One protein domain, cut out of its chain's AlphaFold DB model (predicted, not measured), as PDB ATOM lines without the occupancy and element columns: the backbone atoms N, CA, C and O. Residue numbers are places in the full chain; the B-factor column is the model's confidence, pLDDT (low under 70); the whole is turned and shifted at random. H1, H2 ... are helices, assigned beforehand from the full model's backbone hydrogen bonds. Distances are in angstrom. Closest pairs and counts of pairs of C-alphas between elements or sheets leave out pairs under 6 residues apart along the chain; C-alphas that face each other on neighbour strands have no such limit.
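What this domain is: This is residues 80 to 210 of the 214 residues of an uncharacterized protein of Glaciecola nitratireducens (strain JCM 12485 / KCTC 12276 / FR1064) (UniProt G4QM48). One long helix, H7, runs lengthwise through an elongated body, with short helices and long loops set round it. H6 crosses its first part, H3 packs on it farther along, H8 folds back beside it and H9 packs on its beginning, while residues 173 to 194 loop out past its end and return to H8. The printed part has 131 residues with nine named helices, H1 to H9 in chain order, and no named strand. The class is all helix, though under half of the residues, 63 of 131, are in named elements. The whole is compact, with a radius of gyration of the C-alphas of 15.1 A, and spans 48 by 27 by 25 A.

Where its parts are: H7, residues 149 to 172, measures 34.0 A from C-alpha 149 at (239.591, 285.170, 267.212) to C-alpha 172 at (247.581, 316.002, 279.204). Before it come H1, residues 80 to 84, 5.7 A; H2, residues 86 to 89, 5.2 A; H3, residues 92 to 95, 5.0 A; H4, residues 105 to 108, 5.0 A; H5, residues 114 to 117, 5.6 A; and H6, residues 124 to 129, 8.6 A. After it come H8, residues 195 to 200, 8.6 A, and H9, residues 203 to 208, 8.0 A. H1 begins at C-alpha 80, (227.873, 293.874, 272.075), and H9 ends at C-alpha 208, (241.036, 280.967, 279.159).

How they stand to each other: H7 is the hub, the helix that touches most others, four in number. With residues 150 to 155 alone it touches H6, opposite ways at a steep tilt of 62 degrees; the closest C-alphas, of Ala 127 and Lys 151, are 5.2 A apart. With residues 153 to 160 alone it touches H8 in a helical hairpin, opposite ways at a shallow tilt of 26 degrees, closest at the C-alphas of Arg 153 and Ile 198, 6.2 A. H9 only just touches it, with 3 pairs of C-alphas within 8 A, about perpendicular at 76 degrees; the closest C-alphas are those of Leu 149 and Gln 203, 6.2 A. H3 also only just touches it, with 3 such pairs, closest at the C-alphas of Leu 95 and Ala 165, 6.7 A. H4 and H7 are near each other. H1 touches H6, closest at the C-alphas of Ser 83 and Asn 129, 6.5 A. H1 and H2 only just touch, with 3 pairs, and only at the corner; their closest C-alphas, of Ala 81 and Ala 87, are 5.3 A apart. H4 and H5 only just touch, with 3 pairs, closest at the C-alphas of Ser 106 and Tyr 117, 6.0 A. H5 and H7 are apart. Each O i to N i+4 pair is within hydrogen-bond range in H1, H6, H7, H8 and H9; H2, H3, H4 and H5 are too short for such a pair, and the one O i to N i+3 pair is within range in H2, H3 and H4 but not in H5.

The domain as a whole: The two C-alphas farthest apart, of Asn 144 and Asn 175, are 48.6 A apart. The printed part has no cut. The links H6 to H7, 19 residues, and H7 to H8, 22 residues, are long. The mean pLDDT of the printed part is 78.8, and residues 111 to 119, 131 to 148 and 202 to 210 are under 70.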
ATOM      1  N   GLY A  80     229.238 293.412 271.818       82.62
ATOM      2  CA  GLY A  80     227.873 293.874 272.075       82.62
ATOM      3  C   GLY A  80     227.827 295.330 272.547       82.62
ATOM      4  O   GLY A  80     227.068 296.129 272.002       82.62
ATOM      5  N   ALA A  81     228.691 295.711 273.493       84.31
ATOM      6  CA  ALA A  81     228.799 297.087 273.974       84.31
ATOM      7  C   ALA A  81     229.237 298.077 272.876       84.31
ATOM      8  O   ALA A  81     228.659 299.161 272.781       84.31
ATOM      9  N   TRP A  82     230.184 297.692 272.017       87.44
ATOM     10  CA  TRP A  82     230.655 298.485 270.869       87.44
ATOM     11  C   TRP A  82     229.635 298.601 269.734       87.44
ATOM     12  O   TRP A  82     229.539 299.644 269.080       87.44
ATOM     13  N   SER A  83     228.863 297.541 269.490       86.00
ATOM     14  CA  SER A  83     227.869 297.522 268.415       86.00
ATOM     15  C   SER A  83     226.563 298.215 268.795       86.00
ATOM     16  O   SER A  83     226.086 299.034 268.006       86.00
ATOM     17  N   ASN A  84     226.006 297.899 269.971       82.00
ATOM     18  CA  ASN A  84     224.642 298.270 270.373       82.00
ATOM     19  C   ASN A  84     224.489 298.614 271.874       82.00
ATOM     20  O   ASN A  84     223.363 298.749 272.344       82.00
ATOM     21  N   GLY A  85     225.576 298.700 272.648       78.75
ATOM     22  CA  GLY A  85     225.513 298.903 274.101       78.75
ATOM     23  C   GLY A  85     226.248 300.155 274.575       78.75
ATOM     24  O   GLY A  85     226.164 301.206 273.944       78.75
ATOM     25  N   HIS A  86     226.957 300.052 275.709       77.25
ATOM     26  CA  HIS A  86     227.546 301.211 276.410       77.25
ATOM     27  C   HIS A  86     228.382 302.113 275.521       77.25
ATOM     28  O   HIS A  86     228.246 303.330 275.561       77.25
ATOM     29  N   ALA A  87     229.275 301.498 274.749       79.50
ATOM     30  CA  ALA A  87     230.267 302.224 273.985       79.50
ATOM     31  C   ALA A  87     229.619 302.960 272.810       79.50
ATOM     32  O   ALA A  87     230.022 304.071 272.479       79.50
ATOM     33  N   MET A  88     228.558 302.384 272.236       82.88
ATOM     34  CA  MET A  88     227.728 303.072 271.252       82.88
ATOM     35  C   MET A  88     226.959 304.242 271.884       82.88
ATOM     36  O   MET A  88     227.005 305.353 271.366       82.88
ATOM     37  N   ASN A  89     226.285 304.009 273.013       81.06
ATOM     38  CA  ASN A  89     225.384 304.995 273.622       81.06
ATOM     39  C   ASN A  89     226.119 306.182 274.258       81.06
ATOM     40  O   ASN A  89     225.579 307.282 274.279       81.06
ATOM     41  N   ASN A  90     227.349 305.977 274.733       84.69
ATOM     42  CA  ASN A  90     228.199 307.049 275.260       84.69
ATOM     43  C   ASN A  90     229.161 307.622 274.217       84.69
ATOM     44  O   ASN A  90     230.073 308.365 274.570       84.69
ATOM     45  N   GLY A  91     228.996 307.267 272.940       87.75
ATOM     46  CA  GLY A  91     229.759 307.875 271.855       87.75
ATOM     47  C   GLY A  91     231.259 307.580 271.885       87.75
ATOM     48  O   GLY A  91     232.031 308.381 271.368       87.75
ATOM     49  N   PHE A  92     231.705 306.440 272.426       91.69
ATOM     50  CA  PHE A  92     233.140 306.121 272.509       91.69
ATOM     51  C   PHE A  92     233.821 306.029 271.144       91.69
ATOM     52  O   PHE A  92     235.015 306.283 271.048       91.69
ATOM     53  N   TRP A  93     233.071 305.763 270.075       93.25
ATOM     54  CA  TRP A  93     233.569 305.875 268.702       93.25
ATOM     55  C   TRP A  93     234.151 307.264 268.382       93.25
ATOM     56  O   TRP A  93     235.115 307.356 267.632       93.25
ATOM     57  N   ALA A  94     233.613 308.336 268.971       93.56
ATOM     58  CA  ALA A  94     234.138 309.690 268.796       93.56
ATOM     59  C   ALA A  94     235.440 309.933 269.580       93.56
ATOM     60  O   ALA A  94     236.216 310.811 269.211       93.56
ATOM     61  N   LEU A  95     235.696 309.147 270.632       93.62
ATOM     62  CA  LEU A  95     236.906 309.242 271.457       93.62
ATOM     63  C   LEU A  95     238.119 308.567 270.797       93.62
ATOM     64  O   LEU A  95     239.256 308.875 271.143       93.62
ATOM     65  N   ILE A  96     237.883 307.677 269.827       93.56
ATOM     66  CA  ILE A  96     238.916 306.969 269.055       93.56
ATOM     67  C   ILE A  96     238.783 307.256 267.547       93.56
ATOM     68  O   ILE A  96     238.577 306.340 266.754       93.56
ATOM     69  N   PRO A  97     238.930 308.520 267.105       89.75
ATOM     70  CA  PRO A  97     238.532 308.957 265.762       89.75
ATOM     71  C   PRO A  97     239.287 308.276 264.610       89.75
ATOM     72  O   PRO A  97     238.829 308.311 263.471       89.75
ATOM     73  N   ALA A  98     240.432 307.645 264.888       89.75
ATOM     74  CA  ALA A  98     241.182 306.875 263.901       89.75
ATOM     75  C   ALA A  98     240.462 305.585 263.459       89.75
ATOM     76  O   ALA A  98     240.790 305.030 262.409       89.75
ATOM     77  N   ILE A  99     239.501 305.089 264.247       91.94
ATOM     78  CA  ILE A  99     238.805 303.829 263.990       91.94
ATOM     79  C   ILE A  99     237.300 304.062 264.057       91.94
ATOM     80  O   ILE A  99     236.750 304.517 265.055       91.94
ATOM     81  N   THR A 100     236.612 303.685 262.988       93.12
ATOM     82  CA  THR A 100     235.156 303.735 262.873       93.12
ATOM     83  C   THR A 100     234.614 302.346 262.554       93.12
ATOM     84  O   THR A 100     235.366 301.409 262.279       93.12
ATOM     85  N   LYS A 101     233.285 302.201 262.539       91.94
ATOM     86  CA  LYS A 101     232.637 300.956 262.102       91.94
ATOM     87  C   LYS A 101     232.960 300.602 260.647       91.94
ATOM     88  O   LYS A 101     232.952 299.421 260.319       91.94
ATOM     89  N   ASP A 102     233.269 301.592 259.814       93.31
ATOM     90  CA  ASP A 102     233.558 301.408 258.388       93.31
ATOM     91  C   ASP A 102     235.054 301.235 258.097       93.31
ATOM     92  O   ASP A 102     235.432 300.924 256.967       93.31
ATOM     93  N   THR A 103     235.916 301.383 259.112       92.69
ATOM     94  CA  THR A 103     237.350 301.105 258.986       92.69
ATOM     95  C   THR A 103     237.544 299.674 258.496       92.69
ATOM     96  O   THR A 103     236.970 298.730 259.047       92.69
ATOM     97  N   LYS A 104     238.343 299.503 257.439       90.75
ATOM     98  CA  LYS A 104     238.647 298.176 256.901       90.75
ATOM     99  C   LYS A 104     239.475 297.392 257.908       90.75
ATOM    100  O   LYS A 104     240.357 297.944 258.565       90.75
ATOM    101  N   LEU A 105     239.237 296.086 257.986       87.12
ATOM    102  CA  LEU A 105     240.035 295.225 258.860       87.12
ATOM    103  C   LEU A 105     241.512 295.222 258.447       87.12
ATOM    104  O   LEU A 105     242.376 295.288 259.313       87.12
ATOM    105  N   SER A 106     241.809 295.244 257.143       86.12
ATOM    106  CA  SER A 106     243.181 295.385 256.631       86.12
ATOM    107  C   SER A 106     243.927 296.571 257.245       86.12
ATOM    108  O   SER A 106     245.105 296.460 257.580       86.12
ATOM    109  N   ASP A 107     243.227 297.690 257.430       88.56
ATOM    110  CA  ASP A 107     243.816 298.938 257.904       88.56
ATOM    111  C   ASP A 107     244.045 298.865 259.418       88.56
ATOM    112  O   ASP A 107     245.119 299.237 259.894       88.56
ATOM    113  N   LEU A 108     243.093 298.275 260.158       88.31
ATOM    114  CA  LEU A 108     243.194 298.031 261.602       88.31
ATOM    115  C   LEU A 108     244.419 297.171 261.973       88.31
ATOM    116  O   LEU A 108     245.035 297.396 263.013       88.31
ATOM    117  N   TYR A 109     244.775 296.195 261.131       84.38
ATOM    118  CA  TYR A 109     245.843 295.218 261.402       84.38
ATOM    119  C   TYR A 109     247.176 295.506 260.688       84.38
ATOM    120  O   TYR A 109     248.124 294.725 260.808       84.38
ATOM    121  N   SER A 110     247.276 296.617 259.956       77.50
ATOM    122  CA  SER A 110     248.399 296.917 259.052       77.50
ATOM    123  C   SER A 110     249.775 297.062 259.733       77.50
ATOM    124  O   SER A 110     250.792 296.803 259.093       77.50
ATOM    125  N   GLY A 111     249.835 297.419 261.022       66.94
ATOM    126  CA  GLY A 111     251.085 297.805 261.700       66.94
ATOM    127  C   GLY A 111     251.849 296.717 262.470       66.94
ATOM    128  O   GLY A 111     253.027 296.906 262.751       66.94
ATOM    129  N   SER A 112     251.224 295.595 262.836       57.78
ATOM    130  CA  SER A 112     251.803 294.639 263.808       57.78
ATOM    131  C   SER A 112     251.970 293.213 263.284       57.78
ATOM    132  O   SER A 112     252.855 292.505 263.749       57.78
ATOM    133  N   LEU A 113     251.169 292.793 262.298       57.31
ATOM    134  CA  LEU A 113     251.264 291.483 261.631       57.31
ATOM    135  C   LEU A 113     250.823 291.569 260.157       57.31
ATOM    136  O   LEU A 113     250.244 290.621 259.628       57.31
ATOM    137  N   GLY A 114     251.062 292.709 259.497       54.03
ATOM    138  CA  GLY A 114     250.430 293.110 258.228       54.03
ATOM    139  C   GLY A 114     250.423 292.072 257.093       54.03
ATOM    140  O   GLY A 114     249.550 292.129 256.233       54.03
ATOM    141  N   MET A 115     251.311 291.072 257.108       58.12
ATOM    142  CA  MET A 115     251.288 289.964 256.144       58.12
ATOM    143  C   MET A 115     250.169 288.933 256.366       58.12
ATOM    144  O   MET A 115     249.663 288.391 255.389       58.12
ATOM    145  N   TYR A 116     249.759 288.655 257.607       62.94
ATOM    146  CA  TYR A 116     248.739 287.634 257.896       62.94
ATOM    147  C   TYR A 116     247.305 288.141 257.684       62.94
ATOM    148  O   TYR A 116     246.383 287.344 257.521       62.94
ATOM    149  N   TYR A 117     247.117 289.464 257.661       68.75
ATOM    150  CA  TYR A 117     245.793 290.098 257.694       68.75
ATOM    151  C   TYR A 117     245.505 291.021 256.506       68.75
ATOM    152  O   TYR A 117     244.407 291.568 256.416       68.75
ATOM    153  N   SER A 118     246.442 291.164 255.567       66.25
ATOM    154  CA  SER A 118     246.269 291.963 254.343       66.25
ATOM    155  C   SER A 118     245.103 291.491 253.467       66.25
ATOM    156  O   SER A 118     244.507 292.291 252.754       66.25
ATOM    157  N   ASN A 119     244.739 290.209 253.568       69.44
ATOM    158  CA  ASN A 119     243.634 289.603 252.825       69.44
ATOM    159  C   ASN A 119     242.303 289.599 253.596       69.44
ATOM    160  O   ASN A 119     241.324 289.011 253.126       69.44
ATOM    161  N   LEU A 120     242.235 290.220 254.781       76.56
ATOM    162  CA  LEU A 120     240.968 290.346 255.490       76.56
ATOM    163  C   LEU A 120     240.030 291.284 254.730       76.56
ATOM    164  O   LEU A 120     240.280 292.480 254.594       76.56
ATOM    165  N   SER A 121     238.910 290.731 254.277       81.44
ATOM    166  CA  SER A 121     237.802 291.506 253.731       81.44
ATOM    167  C   SER A 121     236.846 291.941 254.842       81.44
ATOM    168  O   SER A 121     236.717 291.263 255.863       81.44
ATOM    169  N   GLY A 122     236.142 293.052 254.619       86.75
ATOM    170  CA  GLY A 122     235.123 293.583 255.529       86.75
ATOM    171  C   GLY A 122     235.615 294.724 256.418       86.75
ATOM    172  O   GLY A 122     236.745 295.209 256.295       86.75
ATOM    173  N   THR A 123     234.726 295.172 257.298       90.75
ATOM    174  CA  THR A 123     234.964 296.305 258.198       90.75
ATOM    175  C   THR A 123     235.028 295.883 259.666       90.75
ATOM    176  O   THR A 123     234.629 294.778 260.044       90.75
ATOM    177  N   VAL A 124     235.492 296.789 260.529       91.38
ATOM    178  CA  VAL A 124     235.406 296.650 261.993       91.38
ATOM    179  C   VAL A 124     233.970 296.342 262.423       91.38
ATOM    180  O   VAL A 124     233.739 295.446 263.233       91.38
ATOM    181  N   GLY A 125     232.995 297.049 261.850       89.75
ATOM    182  CA  GLY A 125     231.573 296.845 262.094       89.75
ATOM    183  C   GLY A 125     231.107 295.433 261.742       89.75
ATOM    184  O   GLY A 125     230.345 294.842 262.511       89.75
ATOM    185  N   ASP A 126     231.581 294.877 260.624       87.56
ATOM    186  CA  ASP A 126     231.277 293.499 260.226       87.56
ATOM    187  C   ASP A 126     231.848 292.487 261.235       87.56
ATOM    188  O   ASP A 126     231.127 291.583 261.672       87.56
ATOM    189  N   ALA A 127     233.099 292.678 261.671       86.19
ATOM    190  CA  ALA A 127     233.777 291.783 262.612       86.19
ATOM    191  C   ALA A 127     233.137 291.777 264.012       86.19
ATOM    192  O   ALA A 127     232.935 290.709 264.593       86.19
ATOM    193  N   ILE A 128     232.773 292.942 264.563       86.19
ATOM    194  CA  ILE A 128     232.177 293.013 265.912       86.19
ATOM    195  C   ILE A 128     230.737 292.481 265.954       86.19
ATOM    196  O   ILE A 128     230.318 291.912 266.966       86.19
ATOM    197  N   ASN A 129     229.981 292.651 264.863       82.56
ATOM    198  CA  ASN A 129     228.583 292.231 264.773       82.56
ATOM    199  C   ASN A 129     228.411 290.776 264.323       82.56
ATOM    200  O   ASN A 129     227.313 290.248 264.470       82.56
ATOM    201  N   ASP A 130     229.451 290.148 263.765       71.94
ATOM    202  CA  ASP A 130     229.414 288.790 263.199       71.94
ATOM    203  C   ASP A 130     228.285 288.574 262.164       71.94
ATOM    204  O   ASP A 130     227.790 287.470 261.956       71.94
ATOM    205  N   LYS A 131     227.824 289.653 261.514       60.25
ATOM    206  CA  LYS A 131     226.622 289.634 260.657       60.25
ATOM    207  C   LYS A 131     226.875 289.113 259.245       60.25
ATOM    208  O   LYS A 131     225.930 288.719 258.567       60.25
ATOM    209  N   LYS A 132     228.121 289.138 258.782       52.56
ATOM    210  CA  LYS A 132     228.511 288.727 257.432       52.56
ATOM    211  C   LYS A 132     229.660 287.734 257.544       52.56
ATOM    212  O   LYS A 132     230.606 287.980 258.269       52.56
ATOM    213  N   ASN A 133     229.587 286.624 256.819       50.66
ATOM    214  CA  ASN A 133     230.731 285.766 256.473       50.66
ATOM    215  C   ASN A 133     231.318 284.834 257.547       50.66
ATOM    216  O   ASN A 133     232.308 284.166 257.267       50.66
ATOM    217  N   GLY A 134     230.716 284.717 258.734       55.62
ATOM    218  CA  GLY A 134     231.218 283.789 259.749       55.62
ATOM    219  C   GLY A 134     232.600 284.190 260.253       55.62
ATOM    220  O   GLY A 134     233.489 283.349 260.333       55.62
ATOM    221  N   TYR A 135     232.791 285.462 260.608       61.25
ATOM    222  CA  TYR A 135     234.011 285.916 261.283       61.25
ATOM    223  C   TYR A 135     234.190 285.243 262.654       61.25
ATOM    224  O   TYR A 135     235.320 285.022 263.083       61.25
ATOM    225  N   SER A 136     233.098 284.797 263.287       53.22
ATOM    226  CA  SER A 136     233.110 283.840 264.406       53.22
ATOM    227  C   SER A 136     233.699 282.467 264.065       53.22
ATOM    228  O   SER A 136     234.046 281.714 264.966       53.22
ATOM    229  N   LYS A 137     233.821 282.132 262.778       51.62
ATOM    230  CA  LYS A 137     234.389 280.886 262.239       51.62
ATOM    231  C   LYS A 137     235.673 281.104 261.438       51.62
ATOM    232  O   LYS A 137     236.333 280.130 261.088       51.62
ATOM    233  N   ALA A 138     236.024 282.356 261.140       57.31
ATOM    234  CA  ALA A 138     237.220 282.691 260.391       57.31
ATOM    235  C   ALA A 138     238.453 282.292 261.207       57.31
ATOM    236  O   ALA A 138     238.641 282.739 262.339       57.31
ATOM    237  N   ASN A 139     239.272 281.431 260.610       55.03
ATOM    238  CA  ASN A 139     240.532 280.962 261.165       55.03
ATOM    239  C   ASN A 139     241.602 282.018 260.909       55.03
ATOM    240  O   ASN A 139     242.383 281.931 259.967       55.03
ATOM    241  N   THR A 140     241.576 283.077 261.704       60.91
ATOM    242  CA  THR A 140     242.614 284.114 261.664       60.91
ATOM    243  C   THR A 140     243.643 283.909 262.771       60.91
ATOM    244  O   THR A 140     244.364 284.832 263.140       60.91
ATOM    245  N   GLY A 141     243.638 282.727 263.379       56.16
ATOM    246  CA  GLY A 141     244.604 282.332 264.379       56.16
ATOM    247  C   GLY A 141     245.920 281.859 263.791       56.16
ATOM    248  O   GLY A 141     246.085 281.730 262.580       56.16
ATOM    249  N   VAL A 142     246.856 281.586 264.689       52.59
ATOM    250  CA  VAL A 142     248.121 280.917 264.378       52.59
ATOM    251  C   VAL A 142     247.858 279.457 263.982       52.59
ATOM    252  O   VAL A 142     248.650 278.860 263.255       52.59
ATOM    253  N   THR A 143     246.735 278.875 264.423       54.78
ATOM    254  CA  THR A 143     246.362 277.490 264.110       54.78
ATOM    255  C   THR A 143     244.953 277.369 263.537       54.78
ATOM    256  O   THR A 143     244.080 278.184 263.812       54.78
ATOM    257  N   ASN A 144     244.697 276.273 262.811       56.72
ATOM    258  CA  ASN A 144     243.403 275.976 262.183       56.72
ATOM    259  C   ASN A 144     242.263 275.642 263.174       56.72
ATOM    260  O   ASN A 144     241.206 275.160 262.757       56.72
ATOM    261  N   ARG A 145     242.455 275.818 264.479       56.97
ATOM    262  CA  ARG A 145     241.435 275.536 265.500       56.97
ATOM    263  C   ARG A 145     240.822 276.805 266.084       56.97
ATOM    264  O   ARG A 145     239.894 276.704 266.874       56.97
ATOM    265  N   GLU A 146     241.291 277.972 265.651       58.84
ATOM    266  CA  GLU A 146     241.045 279.239 266.323       58.84
ATOM    267  C   GLU A 146     239.948 280.084 265.667       58.84
ATOM    268  O   GLU A 146     240.159 281.199 265.182       58.84
ATOM    269  N   SER A 147     238.737 279.526 265.659       60.03
ATOM    270  CA  SER A 147     237.529 280.199 265.180       60.03
ATOM    271  C   SER A 147     237.105 281.345 266.103       60.03
ATOM    272  O   SER A 147     236.978 281.154 267.308       60.03
ATOM    273  N   GLY A 148     236.820 282.526 265.545       66.25
ATOM    274  CA  GLY A 148     236.214 283.645 266.287       66.25
ATOM    275  C   GLY A 148     237.205 284.580 266.972       66.25
ATOM    276  O   GLY A 148     236.807 285.608 267.531       66.25
ATOM    277  N   LEU A 149     238.497 284.298 266.809       76.25
ATOM    278  CA  LEU A 149     239.591 285.170 267.212       76.25
ATOM    279  C   LEU A 149     239.504 286.566 266.608       76.25
ATOM    280  O   LEU A 149     239.857 287.539 267.266       76.25
ATOM    281  N   LEU A 150     239.036 286.686 265.364       80.38
ATOM    282  CA  LEU A 150     239.017 287.976 264.683       80.38
ATOM    283  C   LEU A 150     238.135 288.988 265.412       80.38
ATOM    284  O   LEU A 150     238.552 290.121 265.648       80.38
ATOM    285  N   LYS A 151     236.937 288.562 265.824       83.31
ATOM    286  CA  LYS A 151     236.028 289.392 266.616       83.31
ATOM    287  C   LYS A 151     236.667 289.777 267.947       83.31
ATOM    288  O   LYS A 151     236.648 290.950 268.312       83.31
ATOM    289  N   GLN A 152     237.248 288.804 268.650       82.06
ATOM    290  CA  GLN A 152     237.894 289.033 269.942       82.06
ATOM    291  C   GLN A 152     239.046 290.040 269.822       82.06
ATOM    292  O   GLN A 152     239.067 291.036 270.542       82.06
ATOM    293  N   ARG A 153     239.943 289.852 268.850       86.12
ATOM    294  CA  ARG A 153     241.065 290.757 268.570       86.12
ATOM    295  C   ARG A 153     240.599 292.139 268.137       86.12
ATOM    296  O   ARG A 153     241.147 293.128 268.605       86.12
ATOM    297  N   THR A 154     239.580 292.222 267.280       88.81
ATOM    298  CA  THR A 154     239.017 293.509 266.835       88.81
ATOM    299  C   THR A 154     238.566 294.324 268.041       88.81
ATOM    300  O   THR A 154     238.945 295.479 268.197       88.81
ATOM    301  N   VAL A 155     237.791 293.717 268.935       88.69
ATOM    302  CA  VAL A 155     237.271 294.420 270.108       88.69
ATOM    303  C   VAL A 155     238.365 294.680 271.151       88.69
ATOM    304  O   VAL A 155     238.349 295.733 271.783       88.69
ATOM    305  N   ALA A 156     239.342 293.783 271.312       88.38
ATOM    306  CA  ALA A 156     240.512 294.042 272.149       88.38
ATOM    307  C   ALA A 156     241.283 295.280 271.663       88.38
ATOM    308  O   ALA A 156     241.622 296.142 272.466       88.38
ATOM    309  N   ILE A 157     241.473 295.429 270.347       91.06
ATOM    310  CA  ILE A 157     242.086 296.631 269.769       91.06
ATOM    311  C   ILE A 157     241.232 297.871 270.056       91.06
ATOM    312  O   ILE A 157     241.785 298.898 270.436       91.06
ATOM    313  N   LEU A 158     239.901 297.799 269.940       92.69
ATOM    314  CA  LEU A 158     239.030 298.932 270.283       92.69
ATOM    315  C   LEU A 158     239.168 299.347 271.760       92.69
ATOM    316  O   LEU A 158     239.265 300.537 272.055       92.69
ATOM    317  N   ASN A 159     239.223 298.382 272.685       92.44
ATOM    318  CA  ASN A 159     239.440 298.660 274.108       92.44
ATOM    319  C   ASN A 159     240.825 299.263 274.372       92.44
ATOM    320  O   ASN A 159     240.922 300.231 275.120       92.44
ATOM    321  N   LEU A 160     241.872 298.758 273.716       91.88
ATOM    322  CA  LEU A 160     243.215 299.333 273.800       91.88
ATOM    323  C   LEU A 160     243.228 300.792 273.336       91.88
ATOM    324  O   LEU A 160     243.775 301.657 274.005       91.88
ATOM    325  N   GLN A 161     242.581 301.091 272.214       94.19
ATOM    326  CA  GLN A 161     242.546 302.449 271.667       94.19
ATOM    327  C   GLN A 161     241.770 303.406 272.576       94.19
ATOM    328  O   GLN A 161     242.182 304.549 272.765       94.19
ATOM    329  N   LEU A 162     240.684 302.932 273.194       94.19
ATOM    330  CA  LEU A 162     239.943 303.704 274.190       94.19
ATOM    331  C   LEU A 162     240.780 303.955 275.454       94.19
ATOM    332  O   LEU A 162     240.736 305.055 276.002       94.19
ATOM    333  N   TRP A 163     241.561 302.965 275.895       93.88
ATOM    334  CA  TRP A 163     242.496 303.099 277.014       93.88
ATOM    335  C   TRP A 163     243.592 304.119 276.731       93.88
ATOM    336  O   TRP A 163     243.804 305.015 277.542       93.88
ATOM    337  N   GLU A 164     244.221 304.057 275.560       93.69
ATOM    338  CA  GLU A 164     245.233 305.032 275.150       93.69
ATOM    339  C   GLU A 164     244.653 306.449 275.043       93.69
ATOM    340  O   GLU A 164     245.278 307.413 275.490       93.69
ATOM    341  N   ALA A 165     243.426 306.592 274.527       94.44
ATOM    342  CA  ALA A 165     242.731 307.876 274.492       94.44
ATOM    343  C   ALA A 165     242.474 308.430 275.905       94.44
ATOM    344  O   ALA A 165     242.776 309.595 276.165       94.44
ATOM    345  N   ALA A 166     241.981 307.596 276.827       93.69
ATOM    346  CA  ALA A 166     241.733 307.979 278.218       93.69
ATOM    347  C   ALA A 166     243.034 308.326 278.958       93.69
ATOM    348  O   ALA A 166     243.118 309.351 279.628       93.69
ATOM    349  N   LYS A 167     244.086 307.517 278.801       93.31
ATOM    350  CA  LYS A 167     245.406 307.757 279.397       93.31
ATOM    351  C   LYS A 167     246.010 309.068 278.904       93.31
ATOM    352  O   LYS A 167     246.516 309.849 279.704       93.31
ATOM    353  N   LYS A 168     245.927 309.337 277.598       93.19
ATOM    354  CA  LYS A 168     246.375 310.605 277.013       93.19
ATOM    355  C   LYS A 168     245.593 311.785 277.590       93.19
ATOM    356  O   LYS A 168     246.197 312.772 277.996       93.19
ATOM    357  N   ASP A 169     244.273 311.682 277.652       93.00
ATOM    358  CA  ASP A 169     243.417 312.719 278.227       93.00
ATOM    359  C   ASP A 169     243.746 312.983 279.706       93.00
ATOM    360  O   ASP A 169     243.955 314.127 280.090       93.00
ATOM    361  N   PHE A 170     243.939 311.932 280.505       91.38
ATOM    362  CA  PHE A 170     244.334 312.044 281.908       91.38
ATOM    363  C   PHE A 170     245.694 312.736 282.094       91.38
ATOM    364  O   PHE A 170     245.835 313.610 282.951       91.38
ATOM    365  N   LEU A 171     246.698 312.354 281.294       90.50
ATOM    366  CA  LEU A 171     248.065 312.874 281.402       90.50
ATOM    367  C   LEU A 171     248.199 314.317 280.899       90.50
ATOM    368  O   LEU A 171     248.992 315.081 281.444       90.50
ATOM    369  N   PHE A 172     247.446 314.696 279.862       88.94
ATOM    370  CA  PHE A 172     247.581 316.002 279.204       88.94
ATOM    371  C   PHE A 172     246.413 316.967 279.476       88.94
ATOM    372  O   PHE A 172     246.508 318.140 279.126       88.94
ATOM    373  N   GLY A 173     245.336 316.516 280.126       79.19
ATOM    374  CA  GLY A 173     244.131 317.298 280.441       79.19
ATOM    375  C   GLY A 173     244.269 318.267 281.622       79.19
ATOM    376  O   GLY A 173     243.315 318.959 281.965       79.19
ATOM    377  N   GLY A 174     245.447 318.336 282.247       72.06
ATOM    378  CA  GLY A 174     245.829 319.407 283.176       72.06
ATOM    379  C   GLY A 174     245.434 319.224 284.644       72.06
ATOM    380  O   GLY A 174     245.959 319.954 285.476       72.06
ATOM    381  N   ASN A 175     244.590 318.242 284.990       79.31
ATOM    382  CA  ASN A 175     244.041 318.104 286.351       79.31
ATOM    383  C   ASN A 175     244.168 316.701 286.971       79.31
ATOM    384  O   ASN A 175     243.531 316.443 287.990       79.31
ATOM    385  N   ASN A 176     244.949 315.783 286.382       84.81
ATOM    386  CA  ASN A 176     244.969 314.363 286.783       84.81
ATOM    387  C   ASN A 176     243.547 313.777 286.880       84.81
ATOM    388  O   ASN A 176     243.210 313.048 287.814       84.81
ATOM    389  N   GLN A 177     242.685 314.172 285.949       88.12
ATOM    390  CA  GLN A 177     241.297 313.748 285.860       88.12
ATOM    391  C   GLN A 177     240.949 313.574 284.392       88.12
ATOM    392  O   GLN A 177     241.433 314.326 283.545       88.12
ATOM    393  N   LEU A 178     240.098 312.590 284.113       90.38
ATOM    394  CA  LEU A 178     239.512 312.440 282.793       90.38
ATOM    395  C   LEU A 178     238.535 313.588 282.532       90.38
ATOM    396  O   LEU A 178     237.756 313.978 283.406       90.38
ATOM    397  N   SER A 179     238.569 314.118 281.319       92.38
ATOM    398  CA  SER A 179     237.656 315.151 280.867       92.38
ATOM    399  C   SER A 179     236.218 314.616 280.759       92.38
ATOM    400  O   SER A 179     236.000 313.407 280.612       92.38
ATOM    401  N   PRO A 180     235.197 315.497 280.787       93.25
ATOM    402  CA  PRO A 180     233.790 315.083 280.820       93.25
ATOM    403  C   PRO A 180     233.336 314.178 279.665       93.25
ATOM    404  O   PRO A 180     232.337 313.469 279.795       93.25
ATOM    405  N   GLN A 181     234.057 314.160 278.541       92.19
ATOM    406  CA  GLN A 181     233.778 313.259 277.418       92.19
ATOM    407  C   GLN A 181     233.953 311.771 277.784       92.19
ATOM    408  O   GLN A 181     233.372 310.905 277.133       92.19
ATOM    409  N   PHE A 182     234.685 311.470 278.863       93.06
ATOM    410  CA  PHE A 182     234.847 310.129 279.426       93.06
ATOM    411  C   PHE A 182     233.895 309.835 280.596       93.06
ATOM    412  O   PHE A 182     234.036 308.793 281.223       93.06
ATOM    413  N   ASN A 183     232.883 310.667 280.888       89.75
ATOM    414  CA  ASN A 183     231.925 310.403 281.981       89.75
ATOM    415  C   ASN A 183     231.150 309.081 281.823       89.75
ATOM    416  O   ASN A 183     230.630 308.538 282.795       89.75
ATOM    417  N   GLY A 184     231.057 308.559 280.597       85.75
ATOM    418  CA  GLY A 184     230.509 307.231 280.337       85.75
ATOM    419  C   GLY A 184     231.503 306.100 280.602       85.75
ATOM    420  O   GLY A 184     231.084 304.953 280.739       85.75
ATOM    421  N   LEU A 185     232.807 306.362 280.653       87.69
ATOM    422  CA  LEU A 185     233.812 305.335 280.899       87.69
ATOM    423  C   LEU A 185     233.646 304.803 282.321       87.69
ATOM    424  O   LEU A 185     233.495 305.558 283.279       87.69
ATOM    425  N   HIS A 186     233.633 303.485 282.470       85.50
ATOM    426  CA  HIS A 186     233.466 302.915 283.795       85.50
ATOM    427  C   HIS A 186     234.726 303.123 284.640       85.50
ATOM    428  O   HIS A 186     235.836 302.990 284.132       85.50
ATOM    429  N   ALA A 187     234.555 303.375 285.940       81.00
ATOM    430  CA  ALA A 187     235.645 303.710 286.863       81.00
ATOM    431  C   ALA A 187     236.779 302.668 286.901       81.00
ATOM    432  O   ALA A 187     237.943 303.018 287.033       81.00
ATOM    433  N   ASN A 188     236.429 301.391 286.751       80.00
ATOM    434  CA  ASN A 188     237.383 300.279 286.733       80.00
ATOM    435  C   ASN A 188     237.819 299.869 285.311       80.00
ATOM    436  O   ASN A 188     238.322 298.767 285.135       80.00
ATOM    437  N   PHE A 189     237.558 300.671 284.274       84.31
ATOM    438  CA  PHE A 189     238.059 300.363 282.933       84.31
ATOM    439  C   PHE A 189     239.592 300.377 282.945       84.31
ATOM    440  O   PHE A 189     240.203 301.362 283.352       84.31
ATOM    441  N   TYR A 190     240.198 299.275 282.516       83.31
ATOM    442  CA  TYR A 190     241.643 299.075 282.539       83.31
ATOM    443  C   TYR A 190     242.027 298.111 281.424       83.31
ATOM    444  O   TYR A 190     241.585 296.960 281.414       83.31
ATOM    445  N   PHE A 191     242.827 298.576 280.468       85.31
ATOM    446  CA  PHE A 191     243.187 297.773 279.303       85.31
ATOM    447  C   PHE A 191     244.643 298.003 278.883       85.31
ATOM    448  O   PHE A 191     244.932 298.399 277.756       85.31
ATOM    449  N   ASP A 192     245.561 297.779 279.822       85.25
ATOM    450  CA  ASP A 192     246.999 297.953 279.613       85.25
ATOM    451  C   ASP A 192     247.600 296.721 278.920       85.25
ATOM    452  O   ASP A 192     247.898 295.705 279.546       85.25
ATOM    453  N   THR A 193     247.690 296.781 277.594       86.12
ATOM    454  CA  THR A 193     248.257 295.732 276.733       86.12
ATOM    455  C   THR A 193     248.824 296.371 275.465       86.12
ATOM    456  O   THR A 193     248.740 297.582 275.271       86.12
ATOM    457  N   THR A 194     249.388 295.576 274.562       88.00
ATOM    458  CA  THR A 194     249.863 296.047 273.260       88.00
ATOM    459  C   THR A 194     249.159 295.342 272.109       88.00
ATOM    460  O   THR A 194     248.650 294.228 272.235       88.00
ATOM    461  N   ILE A 195     249.185 295.962 270.924       85.81
ATOM    462  CA  ILE A 195     248.706 295.296 269.709       85.81
ATOM    463  C   ILE A 195     249.502 293.998 269.474       85.81
ATOM    464  O   ILE A 195     248.913 292.990 269.109       85.81
ATOM    465  N   SER A 196     250.818 293.990 269.718       83.88
ATOM    466  CA  SER A 196     251.647 292.785 269.552       83.88
ATOM    467  C   SER A 196     251.159 291.626 270.427       83.88
ATOM    468  O   SER A 196     250.989 290.508 269.940       83.88
ATOM    469  N   GLU A 197     250.848 291.897 271.696       83.81
ATOM    470  CA  GLU A 197     250.280 290.905 272.612       83.81
ATOM    471  C   GLU A 197     248.926 290.405 272.107       83.81
ATOM    472  O   GLU A 197     248.779 289.215 271.857       83.81
ATOM    473  N   ILE A 198     247.962 291.289 271.826       84.62
ATOM    474  CA  ILE A 198     246.632 290.893 271.313       84.62
ATOM    475  C   ILE A 198     246.743 289.950 270.102       84.62
ATOM    476  O   ILE A 198     245.949 289.019 269.925       84.62
ATOM    477  N   MET A 199     247.727 290.209 269.248       81.44
ATOM    478  CA  MET A 199     247.896 289.523 267.979       81.44
ATOM    479  C   MET A 199     248.687 288.211 268.068       81.44
ATOM    480  O   MET A 199     248.475 287.332 267.232       81.44
ATOM    481  N   THR A 200     249.570 288.057 269.055       78.06
ATOM    482  CA  THR A 200     250.389 286.845 269.260       78.06
ATOM    483  C   THR A 200     249.759 285.852 270.228       78.06
ATOM    484  O   THR A 200     250.111 284.673 270.215       78.06
ATOM    485  N   GLN A 201     248.800 286.302 271.034       75.88
ATOM    486  CA  GLN A 201     248.106 285.454 271.989       75.88
ATOM    487  C   GLN A 201     247.192 284.438 271.291       75.88
ATOM    488  O   GLN A 201     246.529 284.738 270.287       75.88
ATOM    489  N   THR A 202     247.189 283.219 271.835       69.19
ATOM    490  CA  THR A 202     246.362 282.108 271.353       69.19
ATOM    491  C   THR A 202     244.895 282.382 271.627       69.19
ATOM    492  O   THR A 202     244.536 283.164 272.512       69.19
ATOM    493  N   GLN A 203     244.032 281.654 270.923       64.44
ATOM    494  CA  GLN A 203     242.631 281.549 271.292       64.44
ATOM    495  C   GLN A 203     242.502 281.166 272.754       64.44
ATOM    496  O   GLN A 203     241.751 281.833 273.425       64.44
ATOM    497  N   SER A 204     243.282 280.225 273.295       62.59
ATOM    498  CA  SER A 204     243.211 279.896 274.723       62.59
ATOM    499  C   SER A 204     243.659 281.022 275.651       62.59
ATOM    500  O   SER A 204     243.202 281.053 276.762       62.59
ATOM    501  N   TRP A 205     244.498 281.985 275.284       64.94
ATOM    502  CA  TRP A 205     244.715 283.147 276.165       64.94
ATOM    503  C   TRP A 205     243.554 284.138 276.041       64.94
ATOM    504  O   TRP A 205     243.042 284.680 277.022       64.94
ATOM    505  N   LEU A 206     243.064 284.286 274.811       60.59
ATOM    506  CA  LEU A 206     241.872 285.050 274.494       60.59
ATOM    507  C   LEU A 206     240.576 284.354 274.935       60.59
ATOM    508  O   LEU A 206     239.571 285.045 274.890       60.59
ATOM    509  N   GLU A 207     240.605 283.082 275.383       52.12
ATOM    510  CA  GLU A 207     239.501 282.171 275.768       52.12
ATOM    511  C   GLU A 207     239.688 281.400 277.095       52.12
ATOM    512  O   GLU A 207     238.728 280.817 277.570       52.12
ATOM    513  N   ASP A 208     240.844 281.376 277.746       38.19
ATOM    514  CA  ASP A 208     241.036 280.967 279.159       38.19
ATOM    515  C   ASP A 208     240.822 282.167 280.066       38.19
ATOM    516  O   ASP A 208     240.458 282.028 281.225       38.19
ATOM    517  N   ALA A 209     240.873 283.356 279.478       40.44
ATOM    518  CA  ALA A 209     239.841 284.321 279.753       40.44
ATOM    519  C   ALA A 209     238.441 283.642 279.920       40.44
ATOM    520  O   ALA A 209     237.814 283.752 280.961       40.44
ATOM    521  N   ASN A 210     237.909 282.914 278.940       34.47
ATOM    522  CA  ASN A 210     236.527 282.345 278.861       34.47
ATOM    523  C   ASN A 210     236.331 281.043 279.625       34.47
ATOM    524  O   ASN A 210     235.215 280.523 279.628       34.47
TER     525      ASN A 210